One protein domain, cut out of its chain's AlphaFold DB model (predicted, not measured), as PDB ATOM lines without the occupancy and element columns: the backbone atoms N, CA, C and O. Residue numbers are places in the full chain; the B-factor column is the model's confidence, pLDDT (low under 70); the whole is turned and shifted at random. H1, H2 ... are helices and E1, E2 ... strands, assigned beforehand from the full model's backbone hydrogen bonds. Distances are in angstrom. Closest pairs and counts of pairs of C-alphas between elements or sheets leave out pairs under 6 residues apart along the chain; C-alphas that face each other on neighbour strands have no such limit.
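AT A GLANCE: This is residues 193 to 308 of the 309 residues of an uncharacterized protein of Dialister sp (UniProt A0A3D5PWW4). This domain is an elongated sandwich, only partly face to face: a twisted five-stranded sheet, E1 E3 E8 E5 E6, with the two-stranded ribbon E4 E7 over the part made by E8, E5 and E6, while E1 and E3 reach out beyond it. Short helix H2 sits by one end of the sandwich, and the loop of residues 225 to 235, which holds short helix H1, sticks out free. The printed part has 116 residues with two named helices and eight named strands, in the order E1 E2 E3 H1 E4 E5 E6 E7 H2 E8; both sheets are antiparallel, and the class is mostly strand. The whole is compact, with a radius of gyration of the C-alphas of 15.3 A, and spans 49 by 27 by 26 A.

IN THESE COORDINATES: E1 is residues 193 to 197, beginning at C-alpha 193 at (4.182, -17.037, -85.020). E2 is residues 207 to 209, and E3, 16.4 A long, is residues 215 to 220. H1 is residues 227 to 232, with C-alpha 227 at (-1.068, -7.638, -98.016). E4, residues 238 to 246, measures 22.9 A. E5 is residues 257 to 263, 19.3 A, and E6 is residues 269 to 276, 20.2 A. E7, residues 282 to 292, is the longest strand at 25.8 A, and it bends by 67 degrees at residue 289. H2 is residues 294 to 299. E8, residues 301 to 307, measures 19.0 A and ends at C-alpha 307 at (-6.869, -36.961, -74.309).

HOW THE PARTS SIT: The larger sheet runs E1, E3, E8, E5, E6, with E1 and E6 as its edge strands. E1 and E3 are antiparallel at 167 degrees, with N 196 and O 217 within hydrogen-bond range at 2.9 A. E3 and E8 are antiparallel at 162 degrees, with N 218 and O 302 at 2.8 A. E8 and E5 are antiparallel at 159 degrees, with N 303 and O 261 at 2.8 A. E5 and E6 form a hairpin at 166 degrees, with N 260 and O 273 at 2.8 A. The smaller sheet pairs E4 and E7, antiparallel at 166 degrees, with N 288 and O 241 at 2.8 A. The two sheets form a sandwich, two sheets face to face: the parts that face each other are 8.8 A centre to centre, and the strands of the one stand at 28 degrees to those of the other. The closest C-alphas of E6 and E7 are those of Ala 273 and Gly 285, 4.9 A apart. The closest of E4 and E5 are those of Ala 243 and Val 262, 6.8 A apart. E3 and E4 are apart. E2 pairs with no named strand, but short pairings tie residues 207 to 208 to residues 200 to 201, antiparallel, and residues 208 to 209 to residues 249 to 250, parallel. H2 is on the larger sheet but only grazes it, with residues 297 to 299; the closest C-alphas of H2 and E3 are those of Ala 298 and Val 220, 6.1 A apart. H1 is not on that sheet, and H1 and H2 are apart. In H1 and H2 every O i to N i+4 pair is within hydrogen-bond range.

THE WHOLE: The two C-alphas farthest apart, those of Ser 234 and Ser 253, are 48.9 A from each other. Without residues 225 to 235, which stand free, the body spans 44 by 25 by 23 A. The printed part has no cut, and no link is long. The mean pLDDT of the printed part is 85.3; residues 226 to 236 and 278 to 281 are under 70.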
ATOM      1  N   SER A 193       3.045 -17.848 -85.498       87.19
ATOM      2  CA  SER A 193       4.182 -17.037 -85.020       87.19
ATOM      3  C   SER A 193       5.095 -17.809 -84.072       87.19
ATOM      4  O   SER A 193       6.316 -17.668 -84.101       87.19
ATOM      5  N   ARG A 194       4.484 -18.578 -83.174       90.81
ATOM      6  CA  ARG A 194       5.157 -19.366 -82.152       90.81
ATOM      7  C   ARG A 194       4.222 -20.442 -81.648       90.81
ATOM      8  O   ARG A 194       2.998 -20.323 -81.728       90.81
ATOM      9  N   GLU A 195       4.835 -21.422 -81.016       93.50
ATOM     10  CA  GLU A 195       4.137 -22.472 -80.309       93.50
ATOM     11  C   GLU A 195       4.740 -22.626 -78.911       93.50
ATOM     12  O   GLU A 195       5.937 -22.403 -78.714       93.50
ATOM     13  N   SER A 196       3.926 -23.015 -77.937       94.19
ATOM     14  CA  SER A 196       4.368 -23.302 -76.571       94.19
ATOM     15  C   SER A 196       3.575 -24.458 -75.996       94.19
ATOM     16  O   SER A 196       2.391 -24.584 -76.271       94.19
ATOM     17  N   GLY A 197       4.199 -25.299 -75.185       95.44
ATOM     18  CA  GLY A 197       3.518 -26.467 -74.654       95.44
ATOM     19  C   GLY A 197       4.476 -27.459 -74.031       95.44
ATOM     20  O   GLY A 197       5.670 -27.190 -73.901       95.44
ATOM     21  N   ASP A 198       3.937 -28.609 -73.671       96.56
ATOM     22  CA  ASP A 198       4.643 -29.699 -72.998       96.56
ATOM     23  C   ASP A 198       4.744 -30.970 -73.862       96.56
ATOM     24  O   ASP A 198       5.234 -32.000 -73.393       96.56
ATOM     25  N   PHE A 199       4.347 -30.894 -75.138       95.38
ATOM     26  CA  PHE A 199       4.619 -31.946 -76.115       95.38
ATOM     27  C   PHE A 199       6.132 -32.127 -76.280       95.38
ATOM     28  O   PHE A 199       6.896 -31.165 -76.399       95.38
ATOM     29  N   VAL A 200       6.572 -33.382 -76.352       95.12
ATOM     30  CA  VAL A 200       7.991 -33.727 -76.450       95.12
ATOM     31  C   VAL A 200       8.472 -33.531 -77.884       95.12
ATOM     32  O   VAL A 200       8.008 -34.216 -78.800       95.12
ATOM     33  N   VAL A 201       9.443 -32.640 -78.080       93.69
ATOM     34  CA  VAL A 201      10.122 -32.469 -79.372       93.69
ATOM     35  C   VAL A 201      10.977 -33.705 -79.663       93.69
ATOM     36  O   VAL A 201      11.835 -34.086 -78.868       93.69
ATOM     37  N   GLN A 202      10.712 -34.348 -80.794       89.69
ATOM     38  CA  GLN A 202      11.421 -35.524 -81.283       89.69
ATOM     39  C   GLN A 202      12.694 -35.120 -82.045       89.69
ATOM     40  O   GLN A 202      12.902 -33.956 -82.390       89.69
ATOM     41  N   SER A 203      13.558 -36.094 -82.346       89.44
ATOM     42  CA  SER A 203      14.821 -35.856 -83.066       89.44
ATOM     43  C   SER A 203      14.643 -35.321 -84.491       89.44
ATOM     44  O   SER A 203      15.567 -34.726 -85.033       89.44
ATOM     45  N   ASP A 204      13.481 -35.551 -85.105       84.50
ATOM     46  CA  ASP A 204      13.105 -35.030 -86.425       84.50
ATOM     47  C   ASP A 204      12.418 -33.651 -86.355       84.50
ATOM     48  O   ASP A 204      11.985 -33.123 -87.377       84.50
ATOM     49  N   GLY A 205      12.313 -33.064 -85.158       85.50
ATOM     50  CA  GLY A 205      11.649 -31.787 -84.910       85.50
ATOM     51  C   GLY A 205      10.129 -31.877 -84.757       85.50
ATOM     52  O   GLY A 205       9.515 -30.880 -84.373       85.50
ATOM     53  N   LYS A 206       9.505 -33.040 -84.994       86.06
ATOM     54  CA  LYS A 206       8.069 -33.223 -84.748       86.06
ATOM     55  C   LYS A 206       7.766 -33.220 -83.257       86.06
ATOM     56  O   LYS A 206       8.618 -33.517 -82.422       86.06
ATOM     57  N   LYS A 207       6.521 -32.917 -82.907       90.81
ATOM     58  CA  LYS A 207       6.050 -32.922 -81.519       90.81
ATOM     59  C   LYS A 207       5.290 -34.204 -81.226       90.81
ATOM     60  O   LYS A 207       4.537 -34.676 -82.075       90.81
ATOM     61  N   LYS A 208       5.495 -34.764 -80.033       92.94
ATOM     62  CA  LYS A 208       4.826 -35.980 -79.572       92.94
ATOM     63  C   LYS A 208       4.092 -35.751 -78.257       92.94
ATOM     64  O   LYS A 208       4.717 -35.342 -77.279       92.94
ATOM     65  N   ALA A 209       2.809 -36.095 -78.218       94.06
ATOM     66  CA  ALA A 209       2.081 -36.279 -76.969       94.06
ATOM     67  C   ALA A 209       2.401 -37.660 -76.373       94.06
ATOM     68  O   ALA A 209       2.214 -38.689 -77.016       94.06
ATOM     69  N   THR A 210       2.901 -37.696 -75.148       94.81
ATOM     70  CA  THR A 210       3.256 -38.911 -74.401       94.81
ATOM     71  C   THR A 210       2.385 -39.131 -73.166       94.81
ATOM     72  O   THR A 210       2.505 -40.166 -72.521       94.81
ATOM     73  N   ALA A 211       1.543 -38.162 -72.802       96.56
ATOM     74  CA  ALA A 211       0.659 -38.243 -71.648       96.56
ATOM     75  C   ALA A 211      -0.652 -37.481 -71.880       96.56
ATOM     76  O   ALA A 211      -0.687 -36.483 -72.600       96.56
ATOM     77  N   VAL A 212      -1.715 -37.935 -71.217       96.50
ATOM     78  CA  VAL A 212      -3.004 -37.232 -71.158       96.50
ATOM     79  C   VAL A 212      -2.837 -35.887 -70.454       96.50
ATOM     80  O   VAL A 212      -2.123 -35.781 -69.457       96.50
ATOM     81  N   GLY A 213      -3.516 -34.864 -70.962       96.81
ATOM     82  CA  GLY A 213      -3.507 -33.508 -70.420       96.81
ATOM     83  C   GLY A 213      -2.351 -32.641 -70.911       96.81
ATOM     84  O   GLY A 213      -2.351 -31.448 -70.609       96.81
ATOM     85  N   GLN A 214      -1.410 -33.198 -71.683       97.44
ATOM     86  CA  GLN A 214      -0.407 -32.403 -72.388       97.44
ATOM     87  C   GLN A 214      -1.076 -31.450 -73.378       97.44
ATOM     88  O   GLN A 214      -2.075 -31.796 -74.010       97.44
ATOM     89  N   LYS A 215      -0.514 -30.251 -73.522       97.12
ATOM     90  CA  LYS A 215      -1.018 -29.170 -74.360       97.12
ATOM     91  C   LYS A 215       0.048 -28.625 -75.291       97.12
ATOM     92  O   LYS A 215       1.209 -28.452 -74.922       97.12
ATOM     93  N   LEU A 216      -0.397 -28.260 -76.483       95.62
ATOM     94  CA  LEU A 216       0.342 -27.448 -77.427       95.62
ATOM     95  C   LEU A 216      -0.508 -26.243 -77.823       95.62
ATOM     96  O   LEU A 216      -1.583 -26.385 -78.392       95.62
ATOM     97  N   GLU A 217      -0.012 -25.052 -77.529       95.94
ATOM     98  CA  GLU A 217      -0.622 -23.788 -77.913       95.94
ATOM     99  C   GLU A 217       0.077 -23.226 -79.151       95.94
ATOM    100  O   GLU A 217       1.307 -23.149 -79.181       95.94
ATOM    101  N   ALA A 218      -0.694 -22.789 -80.143       93.69
ATOM    102  CA  ALA A 218      -0.221 -22.110 -81.343       93.69
ATOM    103  C   ALA A 218      -0.803 -20.694 -81.415       93.69
ATOM    104  O   ALA A 218      -2.002 -20.487 -81.220       93.69
ATOM    105  N   TYR A 219       0.057 -19.715 -81.699       91.12
ATOM    106  CA  TYR A 219      -0.299 -18.297 -81.735       91.12
ATOM    107  C   TYR A 219      -0.253 -17.774 -83.169       91.12
ATOM    108  O   TYR A 219       0.775 -17.895 -83.843       91.12
ATOM    109  N   VAL A 220      -1.333 -17.142 -83.619       86.81
ATOM    110  CA  VAL A 220      -1.471 -16.642 -84.995       86.81
ATOM    111  C   VAL A 220      -0.511 -15.478 -85.276       86.81
ATOM    112  O   VAL A 220      -0.360 -14.563 -84.467       86.81
ATOM    113  N   ASN A 221       0.131 -15.486 -86.447       83.06
ATOM    114  CA  ASN A 221       0.873 -14.357 -86.996       83.06
ATOM    115  C   ASN A 221       0.070 -13.649 -88.090       83.06
ATOM    116  O   ASN A 221       0.172 -13.964 -89.273       83.06
ATOM    117  N   TYR A 222      -0.688 -12.627 -87.708       76.81
ATOM    118  CA  TYR A 222      -1.446 -11.850 -88.688       76.81
ATOM    119  C   TYR A 222      -0.563 -10.963 -89.586       76.81
ATOM    120  O   TYR A 222      -0.994 -10.564 -90.665       76.81
ATOM    121  N   LYS A 223       0.653 -10.610 -89.141       75.44
ATOM    122  CA  LYS A 223       1.520  -9.657 -89.859       75.44
ATOM    123  C   LYS A 223       2.100 -10.240 -91.142       75.44
ATOM    124  O   LYS A 223       2.481  -9.475 -92.023       75.44
ATOM    125  N   ASP A 224       2.133 -11.564 -91.232       72.62
ATOM    126  CA  ASP A 224       2.707 -12.300 -92.356       72.62
ATOM    127  C   ASP A 224       1.644 -12.725 -93.381       72.62
ATOM    128  O   ASP A 224       1.964 -13.393 -94.361       72.62
ATOM    129  N   ILE A 225       0.378 -12.333 -93.190       73.38
ATOM    130  CA  ILE A 225      -0.652 -12.508 -94.218       73.38
ATOM    131  C   ILE A 225      -0.324 -11.589 -95.393       73.38
ATOM    132  O   ILE A 225      -0.029 -10.404 -95.208       73.38
ATOM    133  N   ASP A 226      -0.418 -12.120 -96.614       69.06
ATOM    134  CA  ASP A 226      -0.171 -11.349 -97.826       69.06
ATOM    135  C   ASP A 226      -1.057 -10.091 -97.856       69.06
ATOM    136  O   ASP A 226      -2.291 -10.132 -97.840       69.06
ATOM    137  N   SER A 227      -0.403  -8.934 -97.934       66.25
ATOM    138  CA  SER A 227      -1.068  -7.638 -98.016       66.25
ATOM    139  C   SER A 227      -1.981  -7.512 -99.241       66.25
ATOM    140  O   SER A 227      -2.911  -6.711 -99.215       66.25
ATOM    141  N   ALA A 228      -1.735  -8.259-100.322       60.44
ATOM    142  CA  ALA A 228      -2.611  -8.328-101.488       60.44
ATOM    143  C   ALA A 228      -3.918  -9.072-101.184       60.44
ATOM    144  O   ALA A 228      -4.979  -8.611-101.604       60.44
ATOM    145  N   ILE A 229      -3.862 -10.149-100.389       68.25
ATOM    146  CA  ILE A 229      -5.054 -10.860 -99.908       68.25
ATOM    147  C   ILE A 229      -5.896  -9.903 -99.062       68.25
ATOM    148  O   ILE A 229      -7.064  -9.681 -99.380       68.25
ATOM    149  N   LEU A 230      -5.274  -9.227 -98.089       67.94
ATOM    150  CA  LEU A 230      -5.947  -8.248 -97.225       67.94
ATOM    151  C   LEU A 230      -6.571  -7.077 -98.006       67.94
ATOM    152  O   LEU A 230      -7.626  -6.579 -97.627       67.94
ATOM    153  N   LYS A 231      -5.945  -6.643 -99.109       64.50
ATOM    154  CA  LYS A 231      -6.478  -5.594-100.003       64.50
ATOM    155  C   LYS A 231      -7.615  -6.077-100.905       64.50
ATOM    156  O   LYS A 231      -8.428  -5.259-101.322       64.50
ATOM    157  N   SER A 232      -7.634  -7.364-101.254       59.66
ATOM    158  CA  SER A 232      -8.657  -7.969-102.119       59.66
ATOM    159  C   SER A 232      -9.941  -8.335-101.371       59.66
ATOM    160  O   SER A 232     -11.002  -8.420-101.984       59.66
ATOM    161  N   MET A 233      -9.862  -8.505-100.048       64.06
ATOM    162  CA  MET A 233     -11.032  -8.584 -99.180       64.06
ATOM    163  C   MET A 233     -11.724  -7.217 -99.194       64.06
ATOM    164  O   MET A 233     -11.127  -6.215 -98.797       64.06
ATOM    165  N   SER A 234     -12.977  -7.142 -99.646       54.41
ATOM    166  CA  SER A 234     -13.780  -5.924 -99.511       54.41
ATOM    167  C   SER A 234     -14.005  -5.653 -98.022       54.41
ATOM    168  O   SER A 234     -14.912  -6.209 -97.418       54.41
ATOM    169  N   VAL A 235     -13.120  -4.854 -97.428       49.03
ATOM    170  CA  VAL A 235     -13.133  -4.403 -96.031       49.03
ATOM    171  C   VAL A 235     -13.344  -5.547 -95.018       49.03
ATOM    172  O   VAL A 235     -14.387  -5.679 -94.391       49.03
ATOM    173  N   GLY A 236     -12.306  -6.373 -94.847       56.66
ATOM    174  CA  GLY A 236     -11.878  -6.871 -93.528       56.66
ATOM    175  C   GLY A 236     -12.792  -7.801 -92.726       56.66
ATOM    176  O   GLY A 236     -12.481  -8.051 -91.567       56.66
ATOM    177  N   THR A 237     -13.879  -8.330 -93.284       75.94
ATOM    178  CA  THR A 237     -14.772  -9.207 -92.510       75.94
ATOM    179  C   THR A 237     -14.270 -10.648 -92.574       75.94
ATOM    180  O   THR A 237     -14.359 -11.294 -93.617       75.94
ATOM    181  N   ILE A 238     -13.747 -11.160 -91.462       86.50
ATOM    182  CA  ILE A 238     -13.504 -12.596 -91.286       86.50
ATOM    183  C   ILE A 238     -14.774 -13.176 -90.671       86.50
ATOM    184  O   ILE A 238     -15.143 -12.790 -89.569       86.50
ATOM    185  N   THR A 239     -15.481 -14.040 -91.397       89.69
ATOM    186  CA  THR A 239     -16.802 -14.562 -90.986       89.69
ATOM    187  C   THR A 239     -16.721 -15.848 -90.168       89.69
ATOM    188  O   THR A 239     -17.693 -16.237 -89.520       89.69
ATOM    189  N   ALA A 240     -15.564 -16.510 -90.180       92.00
ATOM    190  CA  ALA A 240     -15.306 -17.696 -89.387       92.00
ATOM    191  C   ALA A 240     -13.802 -17.917 -89.184       92.00
ATOM    192  O   ALA A 240     -12.982 -17.504 -90.004       92.00
ATOM    193  N   VAL A 241     -13.457 -18.636 -88.116       91.44
ATOM    194  CA  VAL A 241     -12.117 -19.192 -87.894       91.44
ATOM    195  C   VAL A 241     -12.251 -20.683 -87.650       91.44
ATOM    196  O   VAL A 241     -12.952 -21.098 -86.730       91.44
ATOM    197  N   GLY A 242     -11.561 -21.483 -88.453       90.44
ATOM    198  CA  GLY A 242     -11.376 -22.904 -88.192       90.44
ATOM    199  C   GLY A 242      -9.944 -23.184 -87.774       90.44
ATOM    200  O   GLY A 242      -9.012 -22.525 -88.236       90.44
ATOM    201  N   ALA A 243      -9.774 -24.169 -86.906       89.25
ATOM    202  CA  ALA A 243      -8.466 -24.662 -86.511       89.25
ATOM    203  C   ALA A 243      -8.439 -26.173 -86.666       89.25
ATOM    204  O   ALA A 243      -9.411 -26.828 -86.333       89.25
ATOM    205  N   SER A 244      -7.333 -26.725 -87.141       87.06
ATOM    206  CA  SER A 244      -7.086 -28.165 -87.162       87.06
ATOM    207  C   SER A 244      -5.602 -28.395 -86.927       87.06
ATOM    208  O   SER A 244      -4.781 -27.538 -87.253       87.06
ATOM    209  N   ALA A 245      -5.251 -29.540 -86.353       84.19
ATOM    210  CA  ALA A 245      -3.864 -29.909 -86.104       84.19
ATOM    211  C   ALA A 245      -3.462 -31.067 -87.015       84.19
ATOM    212  O   ALA A 245      -4.199 -32.040 -87.132       84.19
ATOM    213  N   VAL A 246      -2.283 -30.982 -87.629       82.00
ATOM    214  CA  VAL A 246      -1.702 -32.047 -88.459       82.00
ATOM    215  C   VAL A 246      -0.224 -32.224 -88.130       82.00
ATOM    216  O   VAL A 246       0.439 -31.285 -87.688       82.00
ATOM    217  N   GLY A 247       0.310 -33.425 -88.350       78.81
ATOM    218  CA  GLY A 247       1.754 -33.675 -88.275       78.81
ATOM    219  C   GLY A 247       2.336 -33.765 -86.857       78.81
ATOM    220  O   GLY A 247       3.547 -33.605 -86.686       78.81
ATOM    221  N   PHE A 248       1.501 -34.035 -85.851       82.31
ATOM    222  CA  PHE A 248       1.925 -34.362 -84.485       82.31
ATOM    223  C   PHE A 248       1.893 -35.875 -84.268       82.31
ATOM    224  O   PHE A 248       1.019 -36.544 -84.783       82.31
ATOM    225  N   SER A 249       2.764 -36.416 -83.426       88.00
ATOM    226  CA  SER A 249       2.680 -37.827 -83.027       88.00
ATOM    227  C   SER A 249       2.101 -37.996 -81.632       88.00
ATOM    228  O   SER A 249       2.009 -37.045 -80.853       88.00
ATOM    229  N   HIS A 250       1.705 -39.220 -81.301       89.69
ATOM    230  CA  HIS A 250       1.199 -39.549 -79.977       89.69
ATOM    231  C   HIS A 250       1.644 -40.948 -79.534       89.69
ATOM    232  O   HIS A 250       2.068 -41.779 -80.339       89.69
ATOM    233  N   ASP A 251       1.605 -41.200 -78.231       91.38
ATOM    234  CA  ASP A 251       1.669 -42.551 -77.684       91.38
ATOM    235  C   ASP A 251       0.264 -43.161 -77.672       91.38
ATOM    236  O   ASP A 251      -0.522 -42.883 -76.772       91.38
ATOM    237  N   ALA A 252      -0.039 -44.005 -78.661       88.25
ATOM    238  CA  ALA A 252      -1.348 -44.651 -78.813       88.25
ATOM    239  C   ALA A 252      -1.743 -45.571 -77.641       88.25
ATOM    240  O   ALA A 252      -2.898 -45.979 -77.549       88.25
ATOM    241  N   SER A 253      -0.810 -45.922 -76.745       90.44
ATOM    242  CA  SER A 253      -1.137 -46.670 -75.524       90.44
ATOM    243  C   SER A 253      -1.675 -45.783 -74.396       90.44
ATOM    244  O   SER A 253      -2.260 -46.296 -73.443       90.44
ATOM    245  N   VAL A 254      -1.488 -44.464 -74.500       92.88
ATOM    246  CA  VAL A 254      -1.830 -43.481 -73.461       92.88
ATOM    247  C   VAL A 254      -2.797 -42.416 -73.968       92.88
ATOM    248  O   VAL A 254      -3.629 -41.950 -73.203       92.88
ATOM    249  N   VAL A 255      -2.710 -42.031 -75.235       91.31
ATOM    250  CA  VAL A 255      -3.507 -40.971 -75.859       91.31
ATOM    251  C   VAL A 255      -4.247 -41.583 -77.043       91.31
ATOM    252  O   VAL A 255      -3.600 -42.137 -77.924       91.31
ATOM    253  N   ASN A 256      -5.576 -41.510 -77.065       87.19
ATOM    254  CA  ASN A 256      -6.402 -42.034 -78.167       87.19
ATOM    255  C   ASN A 256      -7.271 -40.953 -78.830       87.19
ATOM    256  O   ASN A 256      -7.831 -41.195 -79.899       87.19
ATOM    257  N   SER A 257      -7.325 -39.753 -78.250       87.00
ATOM    258  CA  SER A 257      -8.061 -38.615 -78.785       87.00
ATOM    259  C   SER A 257      -7.293 -37.305 -78.607       87.00
ATOM    260  O   SER A 257      -6.343 -37.187 -77.822       87.00
ATOM    261  N   MET A 258      -7.670 -36.313 -79.411       88.88
ATOM    262  CA  MET A 258      -7.146 -34.952 -79.354       88.88
ATOM    263  C   MET A 258      -8.288 -33.956 -79.358       88.88
ATOM    264  O   MET A 258      -9.144 -33.983 -80.249       88.88
ATOM    265  N   LYS A 259      -8.239 -33.023 -78.410       90.44
ATOM    266  CA  LYS A 259      -9.115 -31.858 -78.379       90.44
ATOM    267  C   LYS A 259      -8.404 -30.662 -79.003       90.44
ATOM    268  O   LYS A 259      -7.331 -30.278 -78.548       90.44
ATOM    269  N   VAL A 260      -9.016 -30.051 -80.011       90.88
ATOM    270  CA  VAL A 260      -8.604 -28.763 -80.579       90.88
ATOM    271  C   VAL A 260      -9.565 -27.693 -80.078       90.88
ATOM    272  O   VAL A 260     -10.780 -27.818 -80.222       90.88
ATOM    273  N   ASP A 261      -9.023 -26.638 -79.486       94.06
ATOM    274  CA  ASP A 261      -9.760 -25.528 -78.894       94.06
ATOM    275  C   ASP A 261      -9.308 -24.214 -79.537       94.06
ATOM    276  O   ASP A 261      -8.111 -23.966 -79.693       94.06
ATOM    277  N   VAL A 262     -10.263 -23.379 -79.933       94.25
ATOM    278  CA  VAL A 262     -10.010 -22.039 -80.462       94.25
ATOM    279  C   VAL A 262     -10.310 -21.048 -79.352       94.25
ATOM    280  O   VAL A 262     -11.453 -20.940 -78.914       94.25
ATOM    281  N   CYS A 263      -9.303 -20.300 -78.908       95.38
ATOM    282  CA  CYS A 263      -9.431 -19.371 -77.792       95.38
ATOM    283  C   CYS A 263      -9.234 -17.912 -78.222       95.38
ATOM    284  O   CYS A 263      -8.450 -17.611 -79.128       95.38
ATOM    285  N   ASN A 264      -9.904 -16.990 -77.529       92.88
ATOM    286  CA  ASN A 264      -9.649 -15.554 -77.664       92.88
ATOM    287  C   ASN A 264      -8.329 -15.136 -76.977       92.88
ATOM    288  O   ASN A 264      -7.622 -15.954 -76.384       92.88
ATOM    289  N   GLY A 265      -8.004 -13.839 -77.035       88.44
ATOM    290  CA  GLY A 265      -6.795 -13.276 -76.418       88.44
ATOM    291  C   GLY A 265      -6.723 -13.363 -74.894       88.44
ATOM    292  O   GLY A 265      -5.636 -13.252 -74.332       88.44
ATOM    293  N   GLU A 266      -7.854 -13.596 -74.231       91.06
ATOM    294  CA  GLU A 266      -7.944 -13.797 -72.782       91.06
ATOM    295  C   GLU A 266      -7.812 -15.283 -72.404       91.06
ATOM    296  O   GLU A 266      -7.680 -15.628 -71.231       91.06
ATOM    297  N   GLY A 267      -7.775 -16.171 -73.404       90.62
ATOM    298  CA  GLY A 267      -7.704 -17.616 -73.227       90.62
ATOM    299  C   GLY A 267      -9.062 -18.286 -73.020       90.62
ATOM    300  O   GLY A 267      -9.090 -19.470 -72.687       90.62
ATOM    301  N   GLU A 268     -10.171 -17.576 -73.224       94.81
ATOM    302  CA  GLU A 268     -11.508 -18.163 -73.183       94.81
ATOM    303  C   GLU A 268     -11.766 -18.988 -74.447       94.81
ATOM    304  O   GLU A 268     -11.465 -18.542 -75.558       94.81
ATOM    305  N   SER A 269     -12.345 -20.177 -74.278       95.38
ATOM    306  CA  SER A 269     -12.747 -21.039 -75.392       95.38
ATOM    307  C   SER A 269     -13.911 -20.409 -76.157       95.38
ATOM    308  O   SER A 269     -14.956 -20.100 -75.585       95.38
ATOM    309  N   LEU A 270     -13.724 -20.229 -77.462       94.75
ATOM    310  CA  LEU A 270     -14.753 -19.797 -78.409       94.75
ATOM    311  C   LEU A 270     -15.440 -20.990 -79.086       94.75
ATOM    312  O   LEU A 270     -16.535 -20.857 -79.626       94.75
ATOM    313  N   GLY A 271     -14.789 -22.149 -79.062       92.19
ATOM    314  CA  GLY A 271     -15.291 -23.407 -79.581       92.19
ATOM    315  C   GLY A 271     -14.215 -24.474 -79.477       92.19
ATOM    316  O   GLY A 271     -13.023 -24.168 -79.516       92.19
ATOM    317  N   SER A 272     -14.626 -25.736 -79.388       88.56
ATOM    318  CA  SER A 272     -13.702 -26.866 -79.370       88.56
ATOM    319  C   SER A 272     -14.302 -28.098 -80.026       88.56
ATOM    320  O   SER A 272     -15.514 -28.294 -79.950       88.56
ATOM    321  N   ALA A 273     -13.452 -28.944 -80.593       84.62
ATOM    322  CA  ALA A 273     -13.821 -30.266 -81.080       84.62
ATOM    323  C   ALA A 273     -12.811 -31.297 -80.576       84.62
ATOM    324  O   ALA A 273     -11.622 -31.005 -80.455       84.62
ATOM    325  N   GLU A 274     -13.296 -32.491 -80.268       84.38
ATOM    326  CA  GLU A 274     -12.493 -33.620 -79.811       84.38
ATOM    327  C   GLU A 274     -12.719 -34.788 -80.760       84.38
ATOM    328  O   GLU A 274     -13.854 -35.064 -81.149       84.38
ATOM    329  N   ASN A 275     -11.630 -35.417 -81.190       77.50
ATOM    330  CA  ASN A 275     -11.682 -36.504 -82.156       77.50
ATOM    331  C   ASN A 275     -10.785 -37.628 -81.682       77.50
ATOM    332  O   ASN A 275      -9.647 -37.381 -81.268       77.50
ATOM    333  N   GLU A 276     -11.268 -38.854 -81.839       80.06
ATOM    334  CA  GLU A 276     -10.404 -40.024 -81.834       80.06
ATOM    335  C   GLU A 276      -9.342 -39.865 -82.927       80.06
ATOM    336  O   GLU A 276      -9.637 -39.505 -84.071       80.06
ATOM    337  N   ILE A 277      -8.092 -40.133 -82.570       74.56
ATOM    338  CA  ILE A 277      -6.969 -40.055 -83.497       74.56
ATOM    339  C   ILE A 277      -6.527 -41.462 -83.878       74.56
ATOM    340  O   ILE A 277      -6.279 -42.327 -83.041       74.56
ATOM    341  N   THR A 278      -6.406 -41.700 -85.182       63.16
ATOM    342  CA  THR A 278      -5.810 -42.932 -85.714       63.16
ATOM    343  C   THR A 278      -4.383 -42.649 -86.187       63.16
ATOM    344  O   THR A 278      -3.907 -41.518 -86.134       63.16
ATOM    345  N   ALA A 279      -3.663 -43.662 -86.675       52.88
ATOM    346  CA  ALA A 279      -2.275 -43.524 -87.142       52.88
ATOM    347  C   ALA A 279      -2.072 -42.512 -88.306       52.88
ATOM    348  O   ALA A 279      -0.936 -42.276 -88.728       52.88
ATOM    349  N   GLY A 280      -3.152 -41.934 -88.850       56.59
ATOM    350  CA  GLY A 280      -3.137 -40.731 -89.683       56.59
ATOM    351  C   GLY A 280      -3.279 -39.489 -88.804       56.59
ATOM    352  O   GLY A 280      -4.385 -39.086 -88.478       56.59
ATOM    353  N   GLU A 281      -2.147 -38.932 -88.394       66.44
ATOM    354  CA  GLU A 281      -1.985 -37.874 -87.389       66.44
ATOM    355  C   GLU A 281      -2.574 -36.499 -87.789       66.44
ATOM    356  O   GLU A 281      -1.846 -35.547 -88.099       66.44
ATOM    357  N   GLY A 282      -3.904 -36.399 -87.771       74.00
ATOM    358  CA  GLY A 282      -4.669 -35.160 -87.873       74.00
ATOM    359  C   GLY A 282      -5.792 -35.115 -86.831       74.00
ATOM    360  O   GLY A 282      -6.367 -36.145 -86.492       74.00
ATOM    361  N   ALA A 283      -6.101 -33.927 -86.318       77.88
ATOM    362  CA  ALA A 283      -7.239 -33.667 -85.442       77.88
ATOM    363  C   ALA A 283      -8.041 -32.488 -86.001       77.88
ATOM    364  O   ALA A 283      -7.500 -31.392 -86.183       77.88
ATOM    365  N   LEU A 284      -9.324 -32.721 -86.281       80.88
ATOM    366  CA  LEU A 284     -10.240 -31.690 -86.764       80.88
ATOM    367  C   LEU A 284     -10.638 -30.783 -85.606       80.88
ATOM    368  O   LEU A 284     -11.144 -31.250 -84.594       80.88
ATOM    369  N   GLY A 285     -10.432 -29.482 -85.722       81.31
ATOM    370  CA  GLY A 285     -10.980 -28.566 -84.729       81.31
ATOM    371  C   GLY A 285     -12.301 -27.945 -85.157       81.31
ATOM    372  O   GLY A 285     -12.866 -28.275 -86.203       81.31
ATOM    373  N   PRO A 286     -12.833 -27.062 -84.306       86.81
ATOM    374  CA  PRO A 286     -14.101 -26.401 -84.551       86.81
ATOM    375  C   PRO A 286     -13.957 -25.366 -85.668       86.81
ATOM    376  O   PRO A 286     -12.874 -24.824 -85.903       86.81
ATOM    377  N   VAL A 287     -15.087 -25.016 -86.279       90.38
ATOM    378  CA  VAL A 287     -15.248 -23.757 -87.004       90.38
ATOM    379  C   VAL A 287     -16.078 -22.825 -86.130       90.38
ATOM    380  O   VAL A 287     -17.235 -23.107 -85.830       90.38
ATOM    381  N   VAL A 288     -15.470 -21.732 -85.683       92.25
ATOM    382  CA  VAL A 288     -16.126 -20.693 -84.890       92.25
ATOM    383  C   VAL A 288     -16.656 -19.637 -85.846       92.25
ATOM    384  O   VAL A 288     -15.881 -18.881 -86.431       92.25
ATOM    385  N   GLU A 289     -17.974 -19.587 -86.003       91.44
ATOM    386  CA  GLU A 289     -18.646 -18.621 -86.870       91.44
ATOM    387  C   GLU A 289     -19.043 -17.367 -86.099       91.44
ATOM    388  O   GLU A 289     -19.923 -17.384 -85.236       91.44
ATOM    389  N   LYS A 290     -18.374 -16.266 -86.427       89.44
ATOM    390  CA  LYS A 290     -18.751 -14.902 -86.066       89.44
ATOM    391  C   LYS A 290     -17.966 -13.943 -86.950       89.44
ATOM    392  O   LYS A 290     -16.943 -14.307 -87.520       89.44
ATOM    393  N   THR A 291     -18.395 -12.692 -87.009       89.25
ATOM    394  CA  THR A 291     -17.537 -11.639 -87.547       89.25
ATOM    395  C   THR A 291     -16.380 -11.383 -86.582       89.25
ATOM    396  O   THR A 291     -16.615 -11.095 -85.410       89.25
ATOM    397  N   PHE A 292     -15.150 -11.508 -87.075       87.19
ATOM    398  CA  PHE A 292     -13.928 -11.164 -86.360       87.19
ATOM    399  C   PHE A 292     -13.291  -9.924 -86.970       87.19
ATOM    400  O   PHE A 292     -13.099  -9.836 -88.187       87.19
ATOM    401  N   GLU A 293     -12.863  -9.023 -86.098       85.19
ATOM    402  CA  GLU A 293     -11.898  -7.992 -86.440       85.19
ATOM    403  C   GLU A 293     -10.484  -8.586 -86.509       85.19
ATOM    404  O   GLU A 293     -10.121  -9.490 -85.751       85.19
ATOM    405  N   LEU A 294      -9.620  -8.021 -87.357       80.94
ATOM    406  CA  LEU A 294      -8.224  -8.471 -87.480       80.94
ATOM    407  C   LEU A 294      -7.467  -8.444 -86.141       80.94
ATOM    408  O   LEU A 294      -6.594  -9.278 -85.901       80.94
ATOM    409  N   THR A 295      -7.798  -7.502 -85.257       83.31
ATOM    410  CA  THR A 295      -7.198  -7.406 -83.919       83.31
ATOM    411  C   THR A 295      -7.627  -8.535 -82.990       83.31
ATOM    412  O   THR A 295      -6.835  -8.931 -82.139       83.31
ATOM    413  N   GLU A 296      -8.844  -9.066 -83.147       87.31
ATOM    414  CA  GLU A 296      -9.275 -10.248 -82.397       87.31
ATOM    415  C   GLU A 296      -8.464 -11.460 -82.848       87.31
ATOM    416  O   GLU A 296      -7.874 -12.136 -82.009       87.31
ATOM    417  N   ILE A 297      -8.337 -11.665 -84.163       87.06
ATOM    418  CA  ILE A 297      -7.541 -12.762 -84.735       87.06
ATOM    419  C   ILE A 297      -6.085 -12.709 -84.275       87.06
ATOM    420  O   ILE A 297      -5.510 -13.728 -83.904       87.06
ATOM    421  N   ALA A 298      -5.492 -11.514 -84.250       85.12
ATOM    422  CA  ALA A 298      -4.117 -11.307 -83.808       85.12
ATOM    423  C   ALA A 298      -3.863 -11.739 -82.354       85.12
ATOM    424  O   ALA A 298      -2.719 -12.016 -81.991       85.12
ATOM    425  N   ALA A 299      -4.905 -11.753 -81.522       89.19
ATOM    426  CA  ALA A 299      -4.820 -12.160 -80.128       89.19
ATOM    427  C   ALA A 299      -5.202 -13.635 -79.915       89.19
ATOM    428  O   ALA A 299      -4.916 -14.180 -78.851       89.19
ATOM    429  N   MET A 300      -5.832 -14.285 -80.896       91.94
ATOM    430  CA  MET A 300      -6.294 -15.666 -80.769       91.94
ATOM    431  C   MET A 300      -5.142 -16.659 -80.627       91.94
ATOM    432  O   MET A 300      -4.046 -16.494 -81.178       91.94
ATOM    433  N   LYS A 301      -5.443 -17.749 -79.925       94.25
ATOM    434  CA  LYS A 301      -4.598 -18.939 -79.877       94.25
ATOM    435  C   LYS A 301      -5.425 -20.188 -80.139       94.25
ATOM    436  O   LYS A 301      -6.613 -20.235 -79.831       94.25
ATOM    437  N   VAL A 302      -4.768 -21.202 -80.674       95.19
ATOM    438  CA  VAL A 302      -5.316 -22.553 -80.796       95.19
ATOM    439  C   VAL A 302      -4.625 -23.431 -79.767       95.19
ATOM    440  O   VAL A 302      -3.407 -23.348 -79.619       95.19
ATOM    441  N   VAL A 303      -5.380 -24.263 -79.057       96.19
ATOM    442  CA  VAL A 303      -4.851 -25.215 -78.077       96.19
ATOM    443  C   VAL A 303      -5.191 -26.629 -78.520       96.19
ATOM    444  O   VAL A 303      -6.356 -26.975 -78.668       96.19
ATOM    445  N   LEU A 304      -4.166 -27.448 -78.712       95.06
ATOM    446  CA  LEU A 304      -4.273 -28.890 -78.892       95.06
ATOM    447  C   LEU A 304      -4.014 -29.564 -77.541       95.06
ATOM    448  O   LEU A 304      -2.952 -29.362 -76.960       95.06
ATOM    449  N   GLU A 305      -4.959 -30.352 -77.038       95.75
ATOM    450  CA  GLU A 305      -4.857 -31.089 -75.774       95.75
ATOM    451  C   GLU A 305      -4.941 -32.598 -76.031       95.75
ATOM    452  O   GLU A 305      -5.860 -33.069 -76.702       95.75
ATOM    453  N   ALA A 306      -3.989 -33.350 -75.479       94.81
ATOM    454  CA  ALA A 306      -3.940 -34.806 -75.558       94.81
ATOM    455  C   ALA A 306      -4.924 -35.449 -74.572       94.81
ATOM    456  O   ALA A 306      -4.922 -35.115 -73.381       94.81
ATOM    457  N   LYS A 307      -5.742 -36.388 -75.051       92.00
ATOM    458  CA  LYS A 307      -6.869 -36.961 -74.309       92.00
ATOM    459  C   LYS A 307      -6.889 -38.491 -74.352       92.00
ATOM    460  O   LYS A 307      -6.150 -39.120 -75.113       92.00
ATOM    461  N   HIS A 308      -7.662 -39.072 -73.438       87.81
ATOM    462  CA  HIS A 308      -7.928 -40.505 -73.377       87.81
ATOM    463  C   HIS A 308      -9.398 -40.702 -73.037       87.81
ATOM    464  O   HIS A 308      -9.788 -40.459 -71.890       87.81
TER     465      HIS A 308